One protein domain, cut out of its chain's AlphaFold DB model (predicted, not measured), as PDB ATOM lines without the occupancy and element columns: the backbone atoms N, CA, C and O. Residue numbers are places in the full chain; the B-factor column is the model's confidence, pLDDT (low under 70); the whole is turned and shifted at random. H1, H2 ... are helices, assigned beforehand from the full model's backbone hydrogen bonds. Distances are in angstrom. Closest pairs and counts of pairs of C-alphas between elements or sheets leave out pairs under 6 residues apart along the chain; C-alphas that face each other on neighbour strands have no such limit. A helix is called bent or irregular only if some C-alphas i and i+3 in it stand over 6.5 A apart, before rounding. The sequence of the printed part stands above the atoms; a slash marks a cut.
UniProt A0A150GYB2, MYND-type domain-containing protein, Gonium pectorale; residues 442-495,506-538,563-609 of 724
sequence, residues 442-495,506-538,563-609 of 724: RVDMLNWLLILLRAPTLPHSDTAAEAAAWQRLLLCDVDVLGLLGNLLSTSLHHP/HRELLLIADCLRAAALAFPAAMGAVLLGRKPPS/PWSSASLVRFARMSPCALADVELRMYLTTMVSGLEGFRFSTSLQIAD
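Overview. This is residues 442 to 495, 506 to 538 and 563 to 609 of the 724 residues of the protein "MYND-type domain-containing protein" of Gonium pectorale (UniProt A0A150GYB2). The longest helix, H7, runs along one side of H4, the core helix, and H1 and H3 run along other sides of H4, so that three helices surround it at shallow tilts. The two short helices H5 and H6 pack at a corner in the space between H3 and H7, while H2 folds back from the end of H1 and lies farthest from the middle. The printed part has 134 residues, with seven named helices in the order H1 to H7 and no named strand, and its class is all helix. It is compact, with a radius of gyration of the C-alphas of 14.9 A, and its C-alphas span 45 by 37 by 26 A.

Along the chain. Begin with H7, residues 583 to 604: find C-alpha 583 at (3.191, 9.063, -1.339), and from there the helix runs 30.8 A to C-alpha 604 at (-22.334, -6.420, 6.431). Next look for H4, residues 506 to 522, which begins at C-alpha 506 at (-3.988, 18.294, -2.234) and is 24.2 A long. H1, residues 442 to 457, begins at C-alpha 442 at (-14.598, 24.714, 0.187) and runs 23.0 A; it is irregular, but only just, with C-alphas 453 and 456 6.6 A apart. H3, residues 480 to 493, measures 19.9 A from first to last C-alpha, and H2, residues 464 to 477, measures 19.0 A. The short ones are H5, residues 524 to 531, at 10.4 A, and H6, residues 566 to 573, at 10.3 A.

Arrangement. Start on H7 at residues 585 to 592, the part that touches H4; their closest C-alphas, those of Leu 589 and Ala 513, are 7.1 A apart, and the two run the same way at a shallow tilt of 26 degrees. H4 is the hub, touching three other helices. It touches H1 the same way at a shallow tilt of 21 degrees, with the closest C-alphas, Leu 450 and Cys 515, 5.1 A apart. It touches H3 the opposite way at a shallow tilt of 26 degrees, with the closest C-alphas, Leu 484 and Ile 512, at 6.5 A. H1, H3 and H4 form an up and down bundle, each running against the one before it in the chain. H1 and H2 form a helical hairpin at a shallow tilt of 26 degrees, where H1 touches with residues 453 to 456 alone; their closest C-alphas are Pro 456 and Ala 467, 5.8 A apart. Now return to H7: its residues 596 to 603 touch H5 about perpendicular, at 79 degrees, the closest C-alphas being Arg 600 and Gly 528 at 6.2 A. H5 and H6 only just touch, with 3 pairs of C-alphas within 8 A, the closest being Leu 531 and Ser 566 at 6.4 A. H6 touches H3 at a steep tilt of 59 degrees, the closest C-alphas being Ser 568 and Ser 489 at 6.3 A. H3 and H7 are apart, as are H4 and H6. In H2, H3, H4, H5, H6 and H7 every O i to N i+4 pair is within hydrogen-bond range; in H1 it is 10 of 12.

Size, cuts and confidence. The two C-alphas farthest apart are those of Thr 463 and Cys 578, at 45.8 A. The printed part has two cuts: look between C-alphas 495 and 506, 9.9 A apart, and between C-alphas 538 and 563, 18.0 A apart. Of the links that are printed whole, H2 to H3 and H4 to H5 are tight, H1 to H2 and H6 to H7 are short, and none is long. The mean pLDDT of the printed part is 75.3, with 47 residues under 70, among them residues 456 to 462, 563 to 581 and 599 to 609.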
ATOM      1  N   ARG A 442     -14.628  26.139  -0.140       82.25
ATOM      2  CA  ARG A 442     -14.598  24.714   0.187       82.25
ATOM      3  C   ARG A 442     -13.598  24.410   1.278       82.25
ATOM      4  O   ARG A 442     -13.930  23.646   2.172       82.25
ATOM      5  N   VAL A 443     -12.402  24.993   1.229       80.88
ATOM      6  CA  VAL A 443     -11.395  24.789   2.278       80.88
ATOM      7  C   VAL A 443     -11.914  25.309   3.616       80.88
ATOM      8  O   VAL A 443     -11.833  24.593   4.612       80.88
ATOM      9  N   ASP A 444     -12.507  26.502   3.638       79.44
ATOM     10  CA  ASP A 444     -13.061  27.073   4.868       79.44
ATOM     11  C   ASP A 444     -14.253  26.265   5.382       79.44
ATOM     12  O   ASP A 444     -14.304  25.913   6.558       79.44
ATOM     13  N   MET A 445     -15.158  25.865   4.493       82.19
ATOM     14  CA  MET A 445     -16.274  24.978   4.804       82.19
ATOM     15  C   MET A 445     -15.805  23.603   5.297       82.19
ATOM     16  O   MET A 445     -16.431  23.029   6.177       82.19
ATOM     17  N   LEU A 446     -14.707  23.055   4.780       84.88
ATOM     18  CA  LEU A 446     -14.156  21.792   5.273       84.88
ATOM     19  C   LEU A 446     -13.529  21.953   6.659       84.88
ATOM     20  O   LEU A 446     -13.748  21.103   7.515       84.88
ATOM     21  N   ASN A 447     -12.808  23.048   6.921       81.88
ATOM     22  CA  ASN A 447     -12.323  23.351   8.273       81.88
ATOM     23  C   ASN A 447     -13.494  23.438   9.260       81.88
ATOM     24  O   ASN A 447     -13.433  22.905  10.365       81.88
ATOM     25  N   TRP A 448     -14.586  24.054   8.822       81.81
ATOM     26  CA  TRP A 448     -15.838  24.119   9.555       81.81
ATOM     27  C   TRP A 448     -16.461  22.770   9.836       81.81
ATOM     28  O   TRP A 448     -16.747  22.446  10.985       81.81
ATOM     29  N   LEU A 449     -16.665  21.979   8.788       85.06
ATOM     30  CA  LEU A 449     -17.211  20.641   8.915       85.06
ATOM     31  C   LEU A 449     -16.347  19.802   9.843       85.06
ATOM     32  O   LEU A 449     -16.893  19.075  10.655       85.06
ATOM     33  N   LEU A 450     -15.022  19.933   9.791       84.69
ATOM     34  CA  LEU A 450     -14.134  19.210  10.690       84.69
ATOM     35  C   LEU A 450     -14.370  19.585  12.160       84.69
ATOM     36  O   LEU A 450     -14.454  18.689  12.998       84.69
ATOM     37  N   ILE A 451     -14.520  20.878  12.468       82.12
ATOM     38  CA  ILE A 451     -14.855  21.352  13.823       82.12
ATOM     39  C   ILE A 451     -16.217  20.787  14.255       82.12
ATOM     40  O   ILE A 451     -16.338  20.201  15.329       82.12
ATOM     41  N   LEU A 452     -17.230  20.891  13.391       83.31
ATOM     42  CA  LEU A 452     -18.594  20.444  13.688       83.31
ATOM     43  C   LEU A 452     -18.721  18.919  13.801       83.31
ATOM     44  O   LEU A 452     -19.484  18.429  14.620       83.31
ATOM     45  N   LEU A 453     -17.979  18.154  13.003       85.00
ATOM     46  CA  LEU A 453     -17.996  16.690  13.015       85.00
ATOM     47  C   LEU A 453     -17.261  16.109  14.216       85.00
ATOM     48  O   LEU A 453     -17.562  14.998  14.635       85.00
ATOM     49  N   ARG A 454     -16.295  16.838  14.777       81.62
ATOM     50  CA  ARG A 454     -15.633  16.419  16.013       81.62
ATOM     51  C   ARG A 454     -16.456  16.754  17.249       81.62
ATOM     52  O   ARG A 454     -16.283  16.081  18.260       81.62
ATOM     53  N   ALA A 455     -17.372  17.717  17.159       74.38
ATOM     54  CA  ALA A 455     -18.214  18.119  18.278       74.38
ATOM     55  C   ALA A 455     -18.917  16.909  18.952       74.38
ATOM     56  O   ALA A 455     -18.652  16.675  20.127       74.38
ATOM     57  N   PRO A 456     -19.680  16.038  18.255       68.06
ATOM     58  CA  PRO A 456     -20.397  14.925  18.892       68.06
ATOM     59  C   PRO A 456     -19.498  13.858  19.529       68.06
ATOM     60  O   PRO A 456     -19.987  13.016  20.273       68.06
ATOM     61  N   THR A 457     -18.201  13.845  19.204       68.50
ATOM     62  CA  THR A 457     -17.244  12.856  19.728       68.50
ATOM     63  C   THR A 457     -16.621  13.275  21.059       68.50
ATOM     64  O   THR A 457     -15.836  12.526  21.637       68.50
ATOM     65  N   LEU A 458     -16.946  14.475  21.546       66.38
ATOM     66  CA  LEU A 458     -16.391  15.001  22.780       66.38
ATOM     67  C   LEU A 458     -17.144  14.458  24.005       66.38
ATOM     68  O   LEU A 458     -18.373  14.467  24.027       66.38
ATOM     69  N   PRO A 459     -16.432  14.051  25.070       63.62
ATOM     70  CA  PRO A 459     -17.026  13.382  26.228       63.62
ATOM     71  C   PRO A 459     -17.903  14.280  27.122       63.62
ATOM     72  O   PRO A 459     -18.319  13.826  28.176       63.62
ATOM     73  N   HIS A 460     -18.128  15.550  26.758       61.03
ATOM     74  CA  HIS A 460     -18.823  16.560  27.581       61.03
ATOM     75  C   HIS A 460     -20.228  16.899  27.052       61.03
ATOM     76  O   HIS A 460     -20.858  17.837  27.532       61.03
ATOM     77  N   SER A 461     -20.731  16.181  26.038       58.12
ATOM     78  CA  SER A 461     -22.142  16.286  25.654       58.12
ATOM     79  C   SER A 461     -22.981  15.528  26.680       58.12
ATOM     80  O   SER A 461     -23.334  14.365  26.482       58.12
ATOM     81  N   ASP A 462     -23.266  16.166  27.809       57.34
ATOM     82  CA  ASP A 462     -23.887  15.510  28.964       57.34
ATOM     83  C   ASP A 462     -25.315  15.001  28.689       57.34
ATOM     84  O   ASP A 462     -25.896  14.293  29.513       57.34
ATOM     85  N   THR A 463     -25.900  15.290  27.516       75.94
ATOM     86  CA  THR A 463     -27.218  14.769  27.145       75.94
ATOM     87  C   THR A 463     -27.233  14.084  25.777       75.94
ATOM     88  O   THR A 463     -26.862  14.643  24.746       75.94
ATOM     89  N   ALA A 464     -27.784  12.866  25.737       81.31
ATOM     90  CA  ALA A 464     -28.083  12.156  24.491       81.31
ATOM     91  C   ALA A 464     -29.002  12.966  23.547       81.31
ATOM     92  O   ALA A 464     -28.989  12.759  22.332       81.31
ATOM     93  N   ALA A 465     -29.792  13.896  24.097       79.12
ATOM     94  CA  ALA A 465     -30.639  14.813  23.341       79.12
ATOM     95  C   ALA A 465     -29.818  15.791  22.488       79.12
ATOM     96  O   ALA A 465     -30.128  15.995  21.315       79.12
ATOM     97  N   GLU A 466     -28.740  16.340  23.043       80.00
ATOM     98  CA  GLU A 466     -27.858  17.265  22.339       80.00
ATOM     99  C   GLU A 466     -27.114  16.582  21.187       80.00
ATOM    100  O   GLU A 466     -27.097  17.090  20.063       80.00
ATOM    101  N   ALA A 467     -26.579  15.381  21.431       81.75
ATOM    102  CA  ALA A 467     -25.963  14.564  20.388       81.75
ATOM    103  C   ALA A 467     -26.958  14.252  19.252       81.75
ATOM    104  O   ALA A 467     -26.611  14.338  18.071       81.75
ATOM    105  N   ALA A 468     -28.220  13.958  19.588       83.25
ATOM    106  CA  ALA A 468     -29.272  13.724  18.601       83.25
ATOM    107  C   ALA A 468     -29.630  14.988  17.797       83.25
ATOM    108  O   ALA A 468     -29.880  14.895  16.591       83.25
ATOM    109  N   ALA A 469     -29.635  16.163  18.429       81.75
ATOM    110  CA  ALA A 469     -29.881  17.436  17.755       81.75
ATOM    111  C   ALA A 469     -28.749  17.777  16.769       81.75
ATOM    112  O   ALA A 469     -29.015  18.107  15.612       81.75
ATOM    113  N   TRP A 470     -27.490  17.579  17.174       84.56
ATOM    114  CA  TRP A 470     -26.329  17.699  16.290       84.56
ATOM    115  C   TRP A 470     -26.378  16.747  15.109       84.56
ATOM    116  O   TRP A 470     -26.159  17.146  13.964       84.56
ATOM    117  N   GLN A 471     -26.682  15.483  15.387       87.62
ATOM    118  CA  GLN A 471     -26.825  14.468  14.360       87.62
ATOM    119  C   GLN A 471     -27.892  14.870  13.341       87.62
ATOM    120  O   GLN A 471     -27.684  14.709  12.139       87.62
ATOM    121  N   ARG A 472     -29.020  15.421  13.795       85.62
ATOM    122  CA  ARG A 472     -30.073  15.897  12.901       85.62
ATOM    123  C   ARG A 472     -29.621  17.087  12.066       85.62
ATOM    124  O   ARG A 472     -29.764  17.021  10.850       85.62
ATOM    125  N   LEU A 473     -29.041  18.116  12.681       85.88
ATOM    126  CA  LEU A 473     -28.539  19.283  11.955       85.88
ATOM    127  C   LEU A 473     -27.540  18.853  10.871       85.88
ATOM    128  O   LEU A 473     -27.697  19.188   9.699       85.88
ATOM    129  N   LEU A 474     -26.542  18.047  11.237       89.88
ATOM    130  CA  LEU A 474     -25.459  17.664  10.331       89.88
ATOM    131  C   LEU A 474     -25.901  16.668   9.254       89.88
ATOM    132  O   LEU A 474     -25.522  16.824   8.094       89.88
ATOM    133  N   LEU A 475     -26.699  15.654   9.594       89.56
ATOM    134  CA  LEU A 475     -27.111  14.636   8.624       89.56
ATOM    135  C   LEU A 475     -28.335  15.042   7.798       89.56
ATOM    136  O   LEU A 475     -28.431  14.629   6.647       89.56
ATOM    137  N   CYS A 476     -29.274  15.803   8.364       87.00
ATOM    138  CA  CYS A 476     -30.543  16.116   7.702       87.00
ATOM    139  C   CYS A 476     -30.527  17.504   7.061       87.00
ATOM    140  O   CYS A 476     -30.840  17.624   5.879       87.00
ATOM    141  N   ASP A 477     -30.154  18.542   7.815       85.44
ATOM    142  CA  ASP A 477     -30.272  19.924   7.331       85.44
ATOM    143  C   ASP A 477     -29.072  20.326   6.466       85.44
ATOM    144  O   ASP A 477     -29.226  20.906   5.389       85.44
ATOM    145  N   VAL A 478     -27.866  19.982   6.921       88.62
ATOM    146  CA  VAL A 478     -26.608  20.228   6.203       88.62
ATOM    147  C   VAL A 478     -26.363  19.154   5.144       88.62
ATOM    148  O   VAL A 478     -25.798  19.458   4.095       88.62
ATOM    149  N   ASP A 479     -26.802  17.914   5.400       90.81
ATOM    150  CA  ASP A 479     -26.433  16.731   4.612       90.81
ATOM    151  C   ASP A 479     -24.907  16.659   4.438       90.81
ATOM    152  O   ASP A 479     -24.372  16.629   3.329       90.81
ATOM    153  N   VAL A 480     -24.186  16.689   5.568       90.50
ATOM    154  CA  VAL A 480     -22.713  16.712   5.609       90.50
ATOM    155  C   VAL A 480     -22.103  15.586   4.785       90.50
ATOM    156  O   VAL A 480     -21.082  15.764   4.130       90.50
ATOM    157  N   LEU A 481     -22.769  14.437   4.780       90.38
ATOM    158  CA  LEU A 481     -22.424  13.296   3.963       90.38
ATOM    159  C   LEU A 481     -22.554  13.670   2.479       90.38
ATOM    160  O   LEU A 481     -21.528  13.800   1.810       90.38
ATOM    161  N   GLY A 482     -23.754  13.980   1.979       88.44
ATOM    162  CA  GLY A 482     -23.963  14.416   0.592       88.44
ATOM    163  C   GLY A 482     -22.981  15.499   0.133       88.44
ATOM    164  O   GLY A 482     -22.374  15.379  -0.938       88.44
ATOM    165  N   LEU A 483     -22.745  16.495   0.987       88.19
ATOM    166  CA  LEU A 483     -21.767  17.557   0.787       88.19
ATOM    167  C   LEU A 483     -20.339  17.018   0.615       88.19
ATOM    168  O   LEU A 483     -19.712  17.302  -0.404       88.19
ATOM    169  N   LEU A 484     -19.833  16.199   1.544       89.88
ATOM    170  CA  LEU A 484     -18.476  15.644   1.484       89.88
ATOM    171  C   LEU A 484     -18.231  14.820   0.224       89.88
ATOM    172  O   LEU A 484     -17.192  14.974  -0.412       89.88
ATOM    173  N   GLY A 485     -19.174  13.970  -0.183       88.69
ATOM    174  CA  GLY A 485     -18.971  13.202  -1.417       88.69
ATOM    175  C   GLY A 485     -19.188  14.022  -2.688       88.69
ATOM    176  O   GLY A 485     -18.604  13.673  -3.714       88.69
ATOM    177  N   ASN A 486     -19.935  15.134  -2.645       85.19
ATOM    178  CA  ASN A 486     -19.938  16.085  -3.756       85.19
ATOM    179  C   ASN A 486     -18.582  16.788  -3.884       85.19
ATOM    180  O   ASN A 486     -18.008  16.823  -4.971       85.19
ATOM    181  N   LEU A 487     -18.041  17.286  -2.767       87.19
ATOM    182  CA  LEU A 487     -16.711  17.889  -2.720       87.19
ATOM    183  C   LEU A 487     -15.678  16.915  -3.261       87.19
ATOM    184  O   LEU A 487     -15.014  17.233  -4.240       87.19
ATOM    185  N   LEU A 488     -15.672  15.690  -2.734       87.06
ATOM    186  CA  LEU A 488     -14.827  14.610  -3.216       87.06
ATOM    187  C   LEU A 488     -14.972  14.424  -4.726       87.06
ATOM    188  O   LEU A 488     -13.994  14.562  -5.449       87.06
ATOM    189  N   SER A 489     -16.189  14.195  -5.225       85.44
ATOM    190  CA  SER A 489     -16.439  14.021  -6.658       85.44
ATOM    191  C   SER A 489     -15.854  15.177  -7.474       85.44
ATOM    192  O   SER A 489     -15.076  14.943  -8.397       85.44
ATOM    193  N   THR A 490     -16.138  16.427  -7.109       83.69
ATOM    194  CA  THR A 490     -15.633  17.591  -7.850       83.69
ATOM    195  C   THR A 490     -14.109  17.726  -7.798       83.69
ATOM    196  O   THR A 490     -13.499  18.022  -8.827       83.69
ATOM    197  N   SER A 491     -13.473  17.456  -6.654       84.88
ATOM    198  CA  SER A 491     -12.012  17.476  -6.521       84.88
ATOM    199  C   SER A 491     -11.359  16.377  -7.367       84.88
ATOM    200  O   SER A 491     -10.296  16.602  -7.942       84.88
ATOM    201  N   LEU A 492     -12.016  15.220  -7.520       83.25
ATOM    202  CA  LEU A 492     -11.528  14.111  -8.351       83.25
ATOM    203  C   LEU A 492     -11.710  14.321  -9.856       83.25
ATOM    204  O   LEU A 492     -10.928  13.781 -10.630       83.25
ATOM    205  N   HIS A 493     -12.726  15.076 -10.288       81.56
ATOM    206  CA  HIS A 493     -12.968  15.360 -11.714       81.56
ATOM    207  C   HIS A 493     -12.124  16.531 -12.241       81.56
ATOM    208  O   HIS A 493     -12.054  16.757 -13.450       81.56
ATOM    209  N   HIS A 494     -11.427  17.248 -11.357       75.69
ATOM    210  CA  HIS A 494     -10.454  18.271 -11.728       75.69
ATOM    211  C   HIS A 494      -9.026  17.939 -11.271       75.69
ATOM    212  O   HIS A 494      -8.399  18.769 -10.598       75.69
ATOM    213  N   PRO A 495      -8.457  16.788 -11.693       62.81
ATOM    214  CA  PRO A 495      -7.049  16.503 -11.507       62.81
ATOM    215  C   PRO A 495      -6.280  17.357 -12.519       62.81
ATOM    216  O   PRO A 495      -5.857  16.896 -13.576       62.81
ATOM    217  N   HIS A 506      -4.525  19.251  -3.203       82.12
ATOM    218  CA  HIS A 506      -3.988  18.294  -2.234       82.12
ATOM    219  C   HIS A 506      -4.451  18.633  -0.811       82.12
ATOM    220  O   HIS A 506      -4.922  17.756  -0.090       82.12
ATOM    221  N   ARG A 507      -4.399  19.917  -0.428       84.69
ATOM    222  CA  ARG A 507      -4.925  20.386   0.864       84.69
ATOM    223  C   ARG A 507      -6.430  20.131   1.000       84.69
ATOM    224  O   ARG A 507      -6.870  19.696   2.057       84.69
ATOM    225  N   GLU A 508      -7.205  20.377  -0.054       86.12
ATOM    226  CA  GLU A 508      -8.649  20.107  -0.093       86.12
ATOM    227  C   GLU A 508      -8.939  18.610   0.100       86.12
ATOM    228  O   GLU A 508      -9.751  18.255   0.946       86.12
ATOM    229  N   LEU A 509      -8.224  17.723  -0.603       86.00
ATOM    230  CA  LEU A 509      -8.386  16.270  -0.462       86.00
ATOM    231  C   LEU A 509      -8.033  15.764   0.942       86.00
ATOM    232  O   LEU A 509      -8.747  14.909   1.462       86.00
ATOM    233  N   LEU A 510      -6.980  16.298   1.570       86.19
ATOM    234  CA  LEU A 510      -6.644  15.976   2.962       86.19
ATOM    235  C   LEU A 510      -7.750  16.405   3.927       86.19
ATOM    236  O   LEU A 510      -8.142  15.633   4.796       86.19
ATOM    237  N   LEU A 511      -8.299  17.606   3.749       87.38
ATOM    238  CA  LEU A 511      -9.391  18.090   4.592       87.38
ATOM    239  C   LEU A 511     -10.679  17.283   4.388       87.38
ATOM    240  O   LEU A 511     -11.357  16.965   5.364       87.38
ATOM    241  N   ILE A 512     -11.007  16.900   3.147       89.25
ATOM    242  CA  ILE A 512     -12.131  15.993   2.863       89.25
ATOM    243  C   ILE A 512     -11.911  14.655   3.568       89.25
ATOM    244  O   ILE A 512     -12.830  14.126   4.188       89.25
ATOM    245  N   ALA A 513     -10.693  14.126   3.503       86.94
ATOM    246  CA  ALA A 513     -10.319  12.878   4.144       86.94
ATOM    247  C   ALA A 513     -10.465  12.932   5.676       86.94
ATOM    248  O   ALA A 513     -11.075  12.041   6.271       86.94
ATOM    249  N   ASP A 514      -9.997  14.011   6.304       87.44
ATOM    250  CA  ASP A 514     -10.159  14.250   7.740       87.44
ATOM    251  C   ASP A 514     -11.632  14.399   8.137       87.44
ATOM    252  O   ASP A 514     -12.057  13.851   9.158       87.44
ATOM    253  N   CYS A 515     -12.435  15.083   7.318       90.00
ATOM    254  CA  CYS A 515     -13.873  15.198   7.539       90.00
ATOM    255  C   CYS A 515     -14.583  13.847   7.398       90.00
ATOM    256  O   CYS A 515     -15.428  13.521   8.221       90.00
ATOM    257  N   LEU A 516     -14.239  13.028   6.401       88.00
ATOM    258  CA  LEU A 516     -14.819  11.689   6.237       88.00
ATOM    259  C   LEU A 516     -14.514  10.803   7.443       88.00
ATOM    260  O   LEU A 516     -15.404  10.116   7.945       88.00
ATOM    261  N   ARG A 517     -13.282  10.865   7.950       86.94
ATOM    262  CA  ARG A 517     -12.890  10.178   9.180       86.94
ATOM    263  C   ARG A 517     -13.684  10.685  10.385       86.94
ATOM    264  O   ARG A 517     -14.232   9.875  11.126       86.94
ATOM    265  N   ALA A 518     -13.776  12.001  10.578       88.69
ATOM    266  CA  ALA A 518     -14.551  12.584  11.673       88.69
ATOM    267  C   ALA A 518     -16.039  12.196  11.584       88.69
ATOM    268  O   ALA A 518     -16.636  11.814  12.584       88.69
ATOM    269  N   ALA A 519     -16.617  12.190  10.379       89.12
ATOM    270  CA  ALA A 519     -17.987  11.749  10.138       89.12
ATOM    271  C   ALA A 519     -18.192  10.250  10.397       89.12
ATOM    272  O   ALA A 519     -19.250   9.864  10.886       89.12
ATOM    273  N   ALA A 520     -17.204   9.401  10.099       86.88
ATOM    274  CA  ALA A 520     -17.265   7.975  10.413       86.88
ATOM    275  C   ALA A 520     -17.268   7.720  11.930       86.88
ATOM    276  O   ALA A 520     -17.970   6.822  12.388       86.88
ATOM    277  N   LEU A 521     -16.532   8.532  12.698       85.81
ATOM    278  CA  LEU A 521     -16.517   8.471  14.162       85.81
ATOM    279  C   LEU A 521     -17.805   9.033  14.775       85.81
ATOM    280  O   LEU A 521     -18.373   8.418  15.669       85.81
ATOM    281  N   ALA A 522     -18.290  10.173  14.276       86.62
ATOM    282  CA  ALA A 522     -19.493  10.817  14.797       86.62
ATOM    283  C   ALA A 522     -20.785  10.077  14.413       86.62
ATOM    284  O   ALA A 522     -21.731  10.024  15.196       86.62
ATOM    285  N   PHE A 523     -20.847   9.509  13.203       88.56
ATOM    286  CA  PHE A 523     -22.069   8.941  12.624       88.56
ATOM    287  C   PHE A 523     -21.839   7.568  11.978       88.56
ATOM    288  O   PHE A 523     -22.136   7.382  10.788       88.56
ATOM    289  N   PRO A 524     -21.373   6.564  12.738       86.56
ATOM    290  CA  PRO A 524     -20.959   5.279  12.178       86.56
ATOM    291  C   PRO A 524     -22.083   4.566  11.417       86.56
ATOM    292  O   PRO A 524     -21.871   4.065  10.314       86.56
ATOM    293  N   ALA A 525     -23.316   4.598  11.932       87.06
ATOM    294  CA  ALA A 525     -24.470   3.986  11.271       87.06
ATOM    295  C   ALA A 525     -24.844   4.674   9.943       87.06
ATOM    296  O   ALA A 525     -25.166   4.001   8.961       87.06
ATOM    297  N   ALA A 526     -24.793   6.010   9.893       87.69
ATOM    298  CA  ALA A 526     -25.106   6.768   8.681       87.69
ATOM    299  C   ALA A 526     -24.021   6.571   7.613       87.69
ATOM    300  O   ALA A 526     -24.340   6.318   6.451       87.69
ATOM    301  N   MET A 527     -22.750   6.601   8.026       86.50
ATOM    302  CA  MET A 527     -21.614   6.309   7.155       86.50
ATOM    303  C   MET A 527     -21.679   4.872   6.616       86.50
ATOM    304  O   MET A 527     -21.519   4.648   5.420       86.50
ATOM    305  N   GLY A 528     -21.997   3.894   7.468       83.56
ATOM    306  CA  GLY A 528     -22.138   2.492   7.069       83.56
ATOM    307  C   GLY A 528     -23.249   2.279   6.050       83.56
ATOM    308  O   GLY A 528     -23.045   1.596   5.046       83.56
ATOM    309  N   ALA A 529     -24.406   2.918   6.252       84.44
ATOM    310  CA  ALA A 529     -25.497   2.856   5.290       84.44
ATOM    311  C   ALA A 529     -25.064   3.378   3.916       84.44
ATOM    312  O   ALA A 529     -25.265   2.700   2.909       84.44
ATOM    313  N   VAL A 530     -24.378   4.518   3.884       83.12
ATOM    314  CA  VAL A 530     -23.849   5.094   2.647       83.12
ATOM    315  C   VAL A 530     -22.873   4.153   1.961       83.12
ATOM    316  O   VAL A 530     -22.993   3.924   0.757       83.12
ATOM    317  N   LEU A 531     -21.888   3.632   2.695       81.12
ATOM    318  CA  LEU A 531     -20.850   2.768   2.129       81.12
ATOM    319  C   LEU A 531     -21.448   1.486   1.538       81.12
ATOM    320  O   LEU A 531     -20.936   0.939   0.560       81.12
ATOM    321  N   LEU A 532     -22.564   1.026   2.104       82.50
ATOM    322  CA  LEU A 532     -23.341  -0.107   1.612       82.50
ATOM    323  C   LEU A 532     -24.297   0.259   0.463       82.50
ATOM    324  O   LEU A 532     -24.989  -0.624  -0.041       82.50
ATOM    325  N   GLY A 533     -24.367   1.528   0.050       80.50
ATOM    326  CA  GLY A 533     -25.354   2.016  -0.917       80.50
ATOM    327  C   GLY A 533     -26.795   1.893  -0.412       80.50
ATOM    328  O   GLY A 533     -27.735   1.872  -1.205       80.50
ATOM    329  N   ARG A 534     -26.979   1.764   0.904       79.69
ATOM    330  CA  ARG A 534     -28.284   1.727   1.554       79.69
ATOM    331  C   ARG A 534     -28.713   3.153   1.852       79.69
ATOM    332  O   ARG A 534     -27.918   3.992   2.270       79.69
ATOM    333  N   LYS A 535     -30.008   3.415   1.699       70.12
ATOM    334  CA  LYS A 535     -30.598   4.627   2.263       70.12
ATOM    335  C   LYS A 535     -30.341   4.591   3.781       70.12
ATOM    336  O   LYS A 535     -30.606   3.541   4.377       70.12
ATOM    337  N   PRO A 536     -29.795   5.659   4.400       60.84
ATOM    338  CA  PRO A 536     -29.605   5.680   5.842       60.84
ATOM    339  C   PRO A 536     -30.919   5.317   6.528       60.84
ATOM    340  O   PRO A 536     -31.977   5.702   6.018       60.84
ATOM    341  N   PRO A 537     -30.883   4.542   7.627       53.03
ATOM    342  CA  PRO A 537     -32.094   4.137   8.316       53.03
ATOM    343  C   PRO A 537     -32.823   5.399   8.782       53.03
ATOM    344  O   PRO A 537     -32.454   6.013   9.780       53.03
ATOM    345  N   SER A 538     -33.858   5.817   8.049       53.69
ATOM    346  CA  SER A 538     -34.812   6.787   8.568       53.69
ATOM    347  C   SER A 538     -35.456   6.095   9.754       53.69
ATOM    348  O   SER A 538     -36.089   5.057   9.546       53.69
ATOM    349  N   PRO A 563     -26.497  12.736  -4.772       50.28
ATOM    350  CA  PRO A 563     -25.424  12.472  -5.737       50.28
ATOM    351  C   PRO A 563     -24.374  11.471  -5.213       50.28
ATOM    352  O   PRO A 563     -23.418  11.133  -5.917       50.28
ATOM    353  N   TRP A 564     -24.553  10.958  -3.991       53.25
ATOM    354  CA  TRP A 564     -23.855   9.797  -3.455       53.25
ATOM    355  C   TRP A 564     -24.296   8.522  -4.167       53.25
ATOM    356  O   TRP A 564     -24.995   7.673  -3.620       53.25
ATOM    357  N   SER A 565     -23.821   8.338  -5.397       55.91
ATOM    358  CA  SER A 565     -23.651   6.973  -5.871       55.91
ATOM    359  C   SER A 565     -22.540   6.343  -5.030       55.91
ATOM    360  O   SER A 565     -21.468   6.932  -4.858       55.91
ATOM    361  N   SER A 566     -22.761   5.121  -4.541       56.00
ATOM    362  CA  SER A 566     -21.676   4.272  -4.034       56.00
ATOM    363  C   SER A 566     -20.492   4.265  -5.007       56.00
ATOM    364  O   SER A 566     -19.350   4.176  -4.577       56.00
ATOM    365  N   ALA A 567     -20.741   4.475  -6.304       60.09
ATOM    366  CA  ALA A 567     -19.728   4.620  -7.332       60.09
ATOM    367  C   ALA A 567     -18.759   5.803  -7.142       60.09
ATOM    368  O   ALA A 567     -17.636   5.655  -7.590       60.09
ATOM    369  N   SER A 568     -19.086   6.919  -6.478       65.50
ATOM    370  CA  SER A 568     -18.112   8.012  -6.246       65.50
ATOM    371  C   SER A 568     -17.105   7.667  -5.146       65.50
ATOM    372  O   SER A 568     -15.905   7.848  -5.339       65.50
ATOM    373  N   LEU A 569     -17.571   7.100  -4.027       64.38
ATOM    374  CA  LEU A 569     -16.705   6.588  -2.956       64.38
ATOM    375  C   LEU A 569     -15.960   5.327  -3.391       64.38
ATOM    376  O   LEU A 569     -14.785   5.185  -3.098       64.38
ATOM    377  N   VAL A 570     -16.611   4.440  -4.145       62.72
ATOM    378  CA  VAL A 570     -15.962   3.268  -4.743       62.72
ATOM    379  C   VAL A 570     -14.975   3.699  -5.825       62.72
ATOM    380  O   VAL A 570     -13.913   3.107  -5.916       62.72
ATOM    381  N   ARG A 571     -15.257   4.732  -6.627       67.19
ATOM    382  CA  ARG A 571     -14.287   5.291  -7.582       67.19
ATOM    383  C   ARG A 571     -13.121   5.918  -6.839       67.19
ATOM    384  O   ARG A 571     -12.009   5.691  -7.270       67.19
ATOM    385  N   PHE A 572     -13.354   6.624  -5.734       66.31
ATOM    386  CA  PHE A 572     -12.293   7.128  -4.865       66.31
ATOM    387  C   PHE A 572     -11.449   5.997  -4.264       66.31
ATOM    388  O   PHE A 572     -10.233   6.021  -4.389       66.31
ATOM    389  N   ALA A 573     -12.095   4.969  -3.711       61.72
ATOM    390  CA  ALA A 573     -11.460   3.771  -3.166       61.72
ATOM    391  C   ALA A 573     -10.684   2.973  -4.224       61.72
ATOM    392  O   ALA A 573      -9.637   2.403  -3.940       61.72
ATOM    393  N   ARG A 574     -11.185   2.957  -5.465       62.03
ATOM    394  CA  ARG A 574     -10.581   2.279  -6.619       62.03
ATOM    395  C   ARG A 574      -9.674   3.172  -7.450       62.03
ATOM    396  O   ARG A 574      -9.116   2.686  -8.436       62.03
ATOM    397  N   MET A 575      -9.550   4.462  -7.133       61.94
ATOM    398  CA  MET A 575      -8.599   5.310  -7.835       61.94
ATOM    399  C   MET A 575      -7.235   4.719  -7.559       61.94
ATOM    400  O   MET A 575      -6.817   4.629  -6.407       61.94
ATOM    401  N   SER A 576      -6.571   4.284  -8.630       49.88
ATOM    402  CA  SER A 576      -5.254   3.691  -8.502       49.88
ATOM    403  C   SER A 576      -4.356   4.695  -7.771       49.88
ATOM    404  O   SER A 576      -4.186   5.819  -8.262       49.88
ATOM    405  N   PRO A 577      -3.781   4.307  -6.619       53.00
ATOM    406  CA  PRO A 577      -2.856   5.122  -5.839       53.00
ATOM    407  C   PRO A 577      -1.783   5.792  -6.721       53.00
ATOM    408  O   PRO A 577      -1.372   6.924  -6.469       53.00
ATOM    409  N   CYS A 578      -1.397   5.128  -7.815       48.06
ATOM    410  CA  CYS A 578      -0.439   5.568  -8.825       48.06
ATOM    411  C   CYS A 578      -0.729   6.943  -9.461       48.06
ATOM    412  O   CYS A 578       0.213   7.577  -9.926       48.06
ATOM    413  N   ALA A 579      -1.980   7.419  -9.471       56.66
ATOM    414  CA  ALA A 579      -2.344   8.717 -10.054       56.66
ATOM    415  C   ALA A 579      -2.013   9.926  -9.152       56.66
ATOM    416  O   ALA A 579      -1.959  11.056  -9.634       56.66
ATOM    417  N   LEU A 580      -1.780   9.711  -7.852       60.78
ATOM    418  CA  LEU A 580      -1.373  10.759  -6.912       60.78
ATOM    419  C   LEU A 580       0.149  10.747  -6.782       60.78
ATOM    420  O   LEU A 580       0.705   9.761  -6.306       60.78
ATOM    421  N   ALA A 581       0.830  11.820  -7.184       61.66
ATOM    422  CA  ALA A 581       2.293  11.913  -7.099       61.66
ATOM    423  C   ALA A 581       2.823  11.885  -5.647       61.66
ATOM    424  O   ALA A 581       3.977  11.540  -5.416       61.66
ATOM    425  N   ASP A 582       1.973  12.217  -4.672       70.25
ATOM    426  CA  ASP A 582       2.329  12.296  -3.258       70.25
ATOM    427  C   ASP A 582       2.098  10.957  -2.533       70.25
ATOM    428  O   ASP A 582       0.965  10.479  -2.415       70.25
ATOM    429  N   VAL A 583       3.185  10.356  -2.043       70.88
ATOM    430  CA  VAL A 583       3.191   9.063  -1.339       70.88
ATOM    431  C   VAL A 583       2.475   9.137   0.015       70.88
ATOM    432  O   VAL A 583       1.839   8.161   0.412       70.88
ATOM    433  N   GLU A 584       2.510  10.272   0.714       67.88
ATOM    434  CA  GLU A 584       1.862  10.417   2.022       67.88
ATOM    435  C   GLU A 584       0.344  10.481   1.887       67.88
ATOM    436  O   GLU A 584      -0.366   9.744   2.571       67.88
ATOM    437  N   LEU A 585      -0.166  11.312   0.970       66.19
ATOM    438  CA  LEU A 585      -1.606  11.365   0.693       66.19
ATOM    439  C   LEU A 585      -2.096  10.003   0.213       66.19
ATOM    440  O   LEU A 585      -3.153   9.536   0.626       66.19
ATOM    441  N   ARG A 586      -1.302   9.338  -0.623       68.56
ATOM    442  CA  ARG A 586      -1.596   7.994  -1.102       68.56
ATOM    443  C   ARG A 586      -1.743   6.995   0.045       68.56
ATOM    444  O   ARG A 586      -2.743   6.280   0.086       68.56
ATOM    445  N   MET A 587      -0.788   6.949   0.976       73.06
ATOM    446  CA  MET A 587      -0.877   6.082   2.154       73.06
ATOM    447  C   MET A 587      -2.077   6.450   3.025       73.06
ATOM    448  O   MET A 587      -2.836   5.564   3.403       73.06
ATOM    449  N   TYR A 588      -2.302   7.739   3.281       72.75
ATOM    450  CA  TYR A 588      -3.415   8.204   4.108       72.75
ATOM    451  C   TYR A 588      -4.777   7.797   3.538       72.75
ATOM    452  O   TYR A 588      -5.607   7.221   4.243       72.75
ATOM    453  N   LEU A 589      -4.988   8.038   2.242       67.00
ATOM    454  CA  LEU A 589      -6.223   7.675   1.560       67.00
ATOM    455  C   LEU A 589      -6.400   6.161   1.471       67.00
ATOM    456  O   LEU A 589      -7.508   5.684   1.672       67.00
ATOM    457  N   THR A 590      -5.324   5.406   1.239       69.81
ATOM    458  CA  THR A 590      -5.386   3.937   1.212       69.81
ATOM    459  C   THR A 590      -5.764   3.385   2.583       69.81
ATOM    460  O   THR A 590      -6.662   2.558   2.671       69.81
ATOM    461  N   THR A 591      -5.154   3.872   3.665       75.50
ATOM    462  CA  THR A 591      -5.498   3.462   5.035       75.50
ATOM    463  C   THR A 591      -6.942   3.809   5.375       75.50
ATOM    464  O   THR A 591      -7.661   2.981   5.928       75.50
ATOM    465  N   MET A 592      -7.402   5.006   5.003       73.81
ATOM    466  CA  MET A 592      -8.789   5.406   5.219       73.81
ATOM    467  C   MET A 592      -9.762   4.532   4.422       73.81
ATOM    468  O   MET A 592     -10.743   4.058   4.985       73.81
ATOM    469  N   VAL A 593      -9.492   4.297   3.137       71.19
ATOM    470  CA  VAL A 593     -10.313   3.437   2.275       71.19
ATOM    471  C   VAL A 593     -10.363   2.021   2.833       71.19
ATOM    472  O   VAL A 593     -11.455   1.492   2.997       71.19
ATOM    473  N   SER A 594      -9.221   1.445   3.212       74.19
ATOM    474  CA  SER A 594      -9.152   0.127   3.846       74.19
ATOM    475  C   SER A 594      -9.929   0.081   5.164       74.19
ATOM    476  O   SER A 594     -10.622  -0.898   5.423       74.19
ATOM    477  N   GLY A 595      -9.884   1.144   5.974       75.06
ATOM    478  CA  GLY A 595     -10.699   1.268   7.187       75.06
ATOM    479  C   GLY A 595     -12.200   1.338   6.889       75.06
ATOM    480  O   GLY A 595     -12.992   0.654   7.532       75.06
ATOM    481  N   LEU A 596     -12.607   2.099   5.866       68.06
ATOM    482  CA  LEU A 596     -14.000   2.178   5.413       68.06
ATOM    483  C   LEU A 596     -14.484   0.849   4.806       68.06
ATOM    484  O   LEU A 596     -15.631   0.461   5.020       68.06
ATOM    485  N   GLU A 597     -13.633   0.133   4.068       70.12
ATOM    486  CA  GLU A 597     -13.929  -1.189   3.506       70.12
ATOM    487  C   GLU A 597     -13.998  -2.266   4.592       70.12
ATOM    488  O   GLU A 597     -14.941  -3.059   4.595       70.12
ATOM    489  N   GLY A 598     -13.074  -2.253   5.555       74.00
ATOM    490  CA  GLY A 598     -13.106  -3.113   6.737       74.00
ATOM    491  C   GLY A 598     -14.363  -2.876   7.570       74.00
ATOM    492  O   GLY A 598     -15.057  -3.826   7.939       74.00
ATOM    493  N   PHE A 599     -14.741  -1.611   7.762       65.56
ATOM    494  CA  PHE A 599     -16.004  -1.249   8.395       65.56
ATOM    495  C   PHE A 599     -17.213  -1.745   7.591       65.56
ATOM    496  O   PHE A 599     -18.117  -2.363   8.156       65.56
ATOM    497  N   ARG A 600     -17.229  -1.549   6.266       66.12
ATOM    498  CA  ARG A 600     -18.294  -2.047   5.380       66.12
ATOM    499  C   ARG A 600     -18.445  -3.567   5.482       66.12
ATOM    500  O   ARG A 600     -19.571  -4.059   5.534       66.12
ATOM    501  N   PHE A 601     -17.332  -4.296   5.517       68.19
ATOM    502  CA  PHE A 601     -17.303  -5.750   5.642       68.19
ATOM    503  C   PHE A 601     -17.836  -6.209   7.007       68.19
ATOM    504  O   PHE A 601     -18.752  -7.026   7.057       68.19
ATOM    505  N   SER A 602     -17.355  -5.603   8.098       64.12
ATOM    506  CA  SER A 602     -17.811  -5.880   9.469       64.12
ATOM    507  C   SER A 602     -19.312  -5.609   9.651       64.12
ATOM    508  O   SER A 602     -20.067  -6.477  10.091       64.12
ATOM    509  N   THR A 603     -19.786  -4.444   9.191       59.31
ATOM    510  CA  THR A 603     -21.208  -4.061   9.264       59.31
ATOM    511  C   THR A 603     -22.095  -4.988   8.424       59.31
ATOM    512  O   THR A 603     -23.231  -5.277   8.800       59.31
ATOM    513  N   SER A 604     -21.596  -5.477   7.282       59.88
ATOM    514  CA  SER A 604     -22.334  -6.420   6.431       59.88
ATOM    515  C   SER A 604     -22.483  -7.806   7.061       59.88
ATOM    516  O   SER A 604     -23.430  -8.510   6.717       59.88
ATOM    517  N   LEU A 605     -21.571  -8.197   7.954       62.56
ATOM    518  CA  LEU A 605     -21.571  -9.501   8.620       62.56
ATOM    519  C   LEU A 605     -22.350  -9.519   9.944       62.56
ATOM    520  O   LEU A 605     -22.434 -10.573  10.562       62.56
ATOM    521  N   GLN A 606     -22.933  -8.389  10.370       56.25
ATOM    522  CA  GLN A 606     -23.650  -8.263  11.652       56.25
ATOM    523  C   GLN A 606     -22.837  -8.770  12.859       56.25
ATOM    524  O   GLN A 606     -23.404  -9.279  13.825       56.25
ATOM    525  N   ILE A 607     -21.507  -8.650  12.819       52.12
ATOM    526  CA  ILE A 607     -20.661  -9.064  13.940       52.12
ATOM    527  C   ILE A 607     -20.887  -8.054  15.069       52.12
ATOM    528  O   ILE A 607     -20.534  -6.884  14.930       52.12
ATOM    529  N   ALA A 608     -21.509  -8.506  16.161       47.53
ATOM    530  CA  ALA A 608     -21.822  -7.673  17.324       47.53
ATOM    531  C   ALA A 608     -20.562  -7.065  17.980       47.53
ATOM    532  O   ALA A 608     -20.645  -5.981  18.548       47.53
ATOM    533  N   ASP A 609     -19.404  -7.710  17.792       49.47
ATOM    534  CA  ASP A 609     -18.092  -7.325  18.334       49.47
ATOM    535  C   ASP A 609     -17.118  -6.842  17.238       49.47
ATOM    536  O   ASP A 609     -15.940  -7.206  17.208       49.47
TER     537      ASP A 609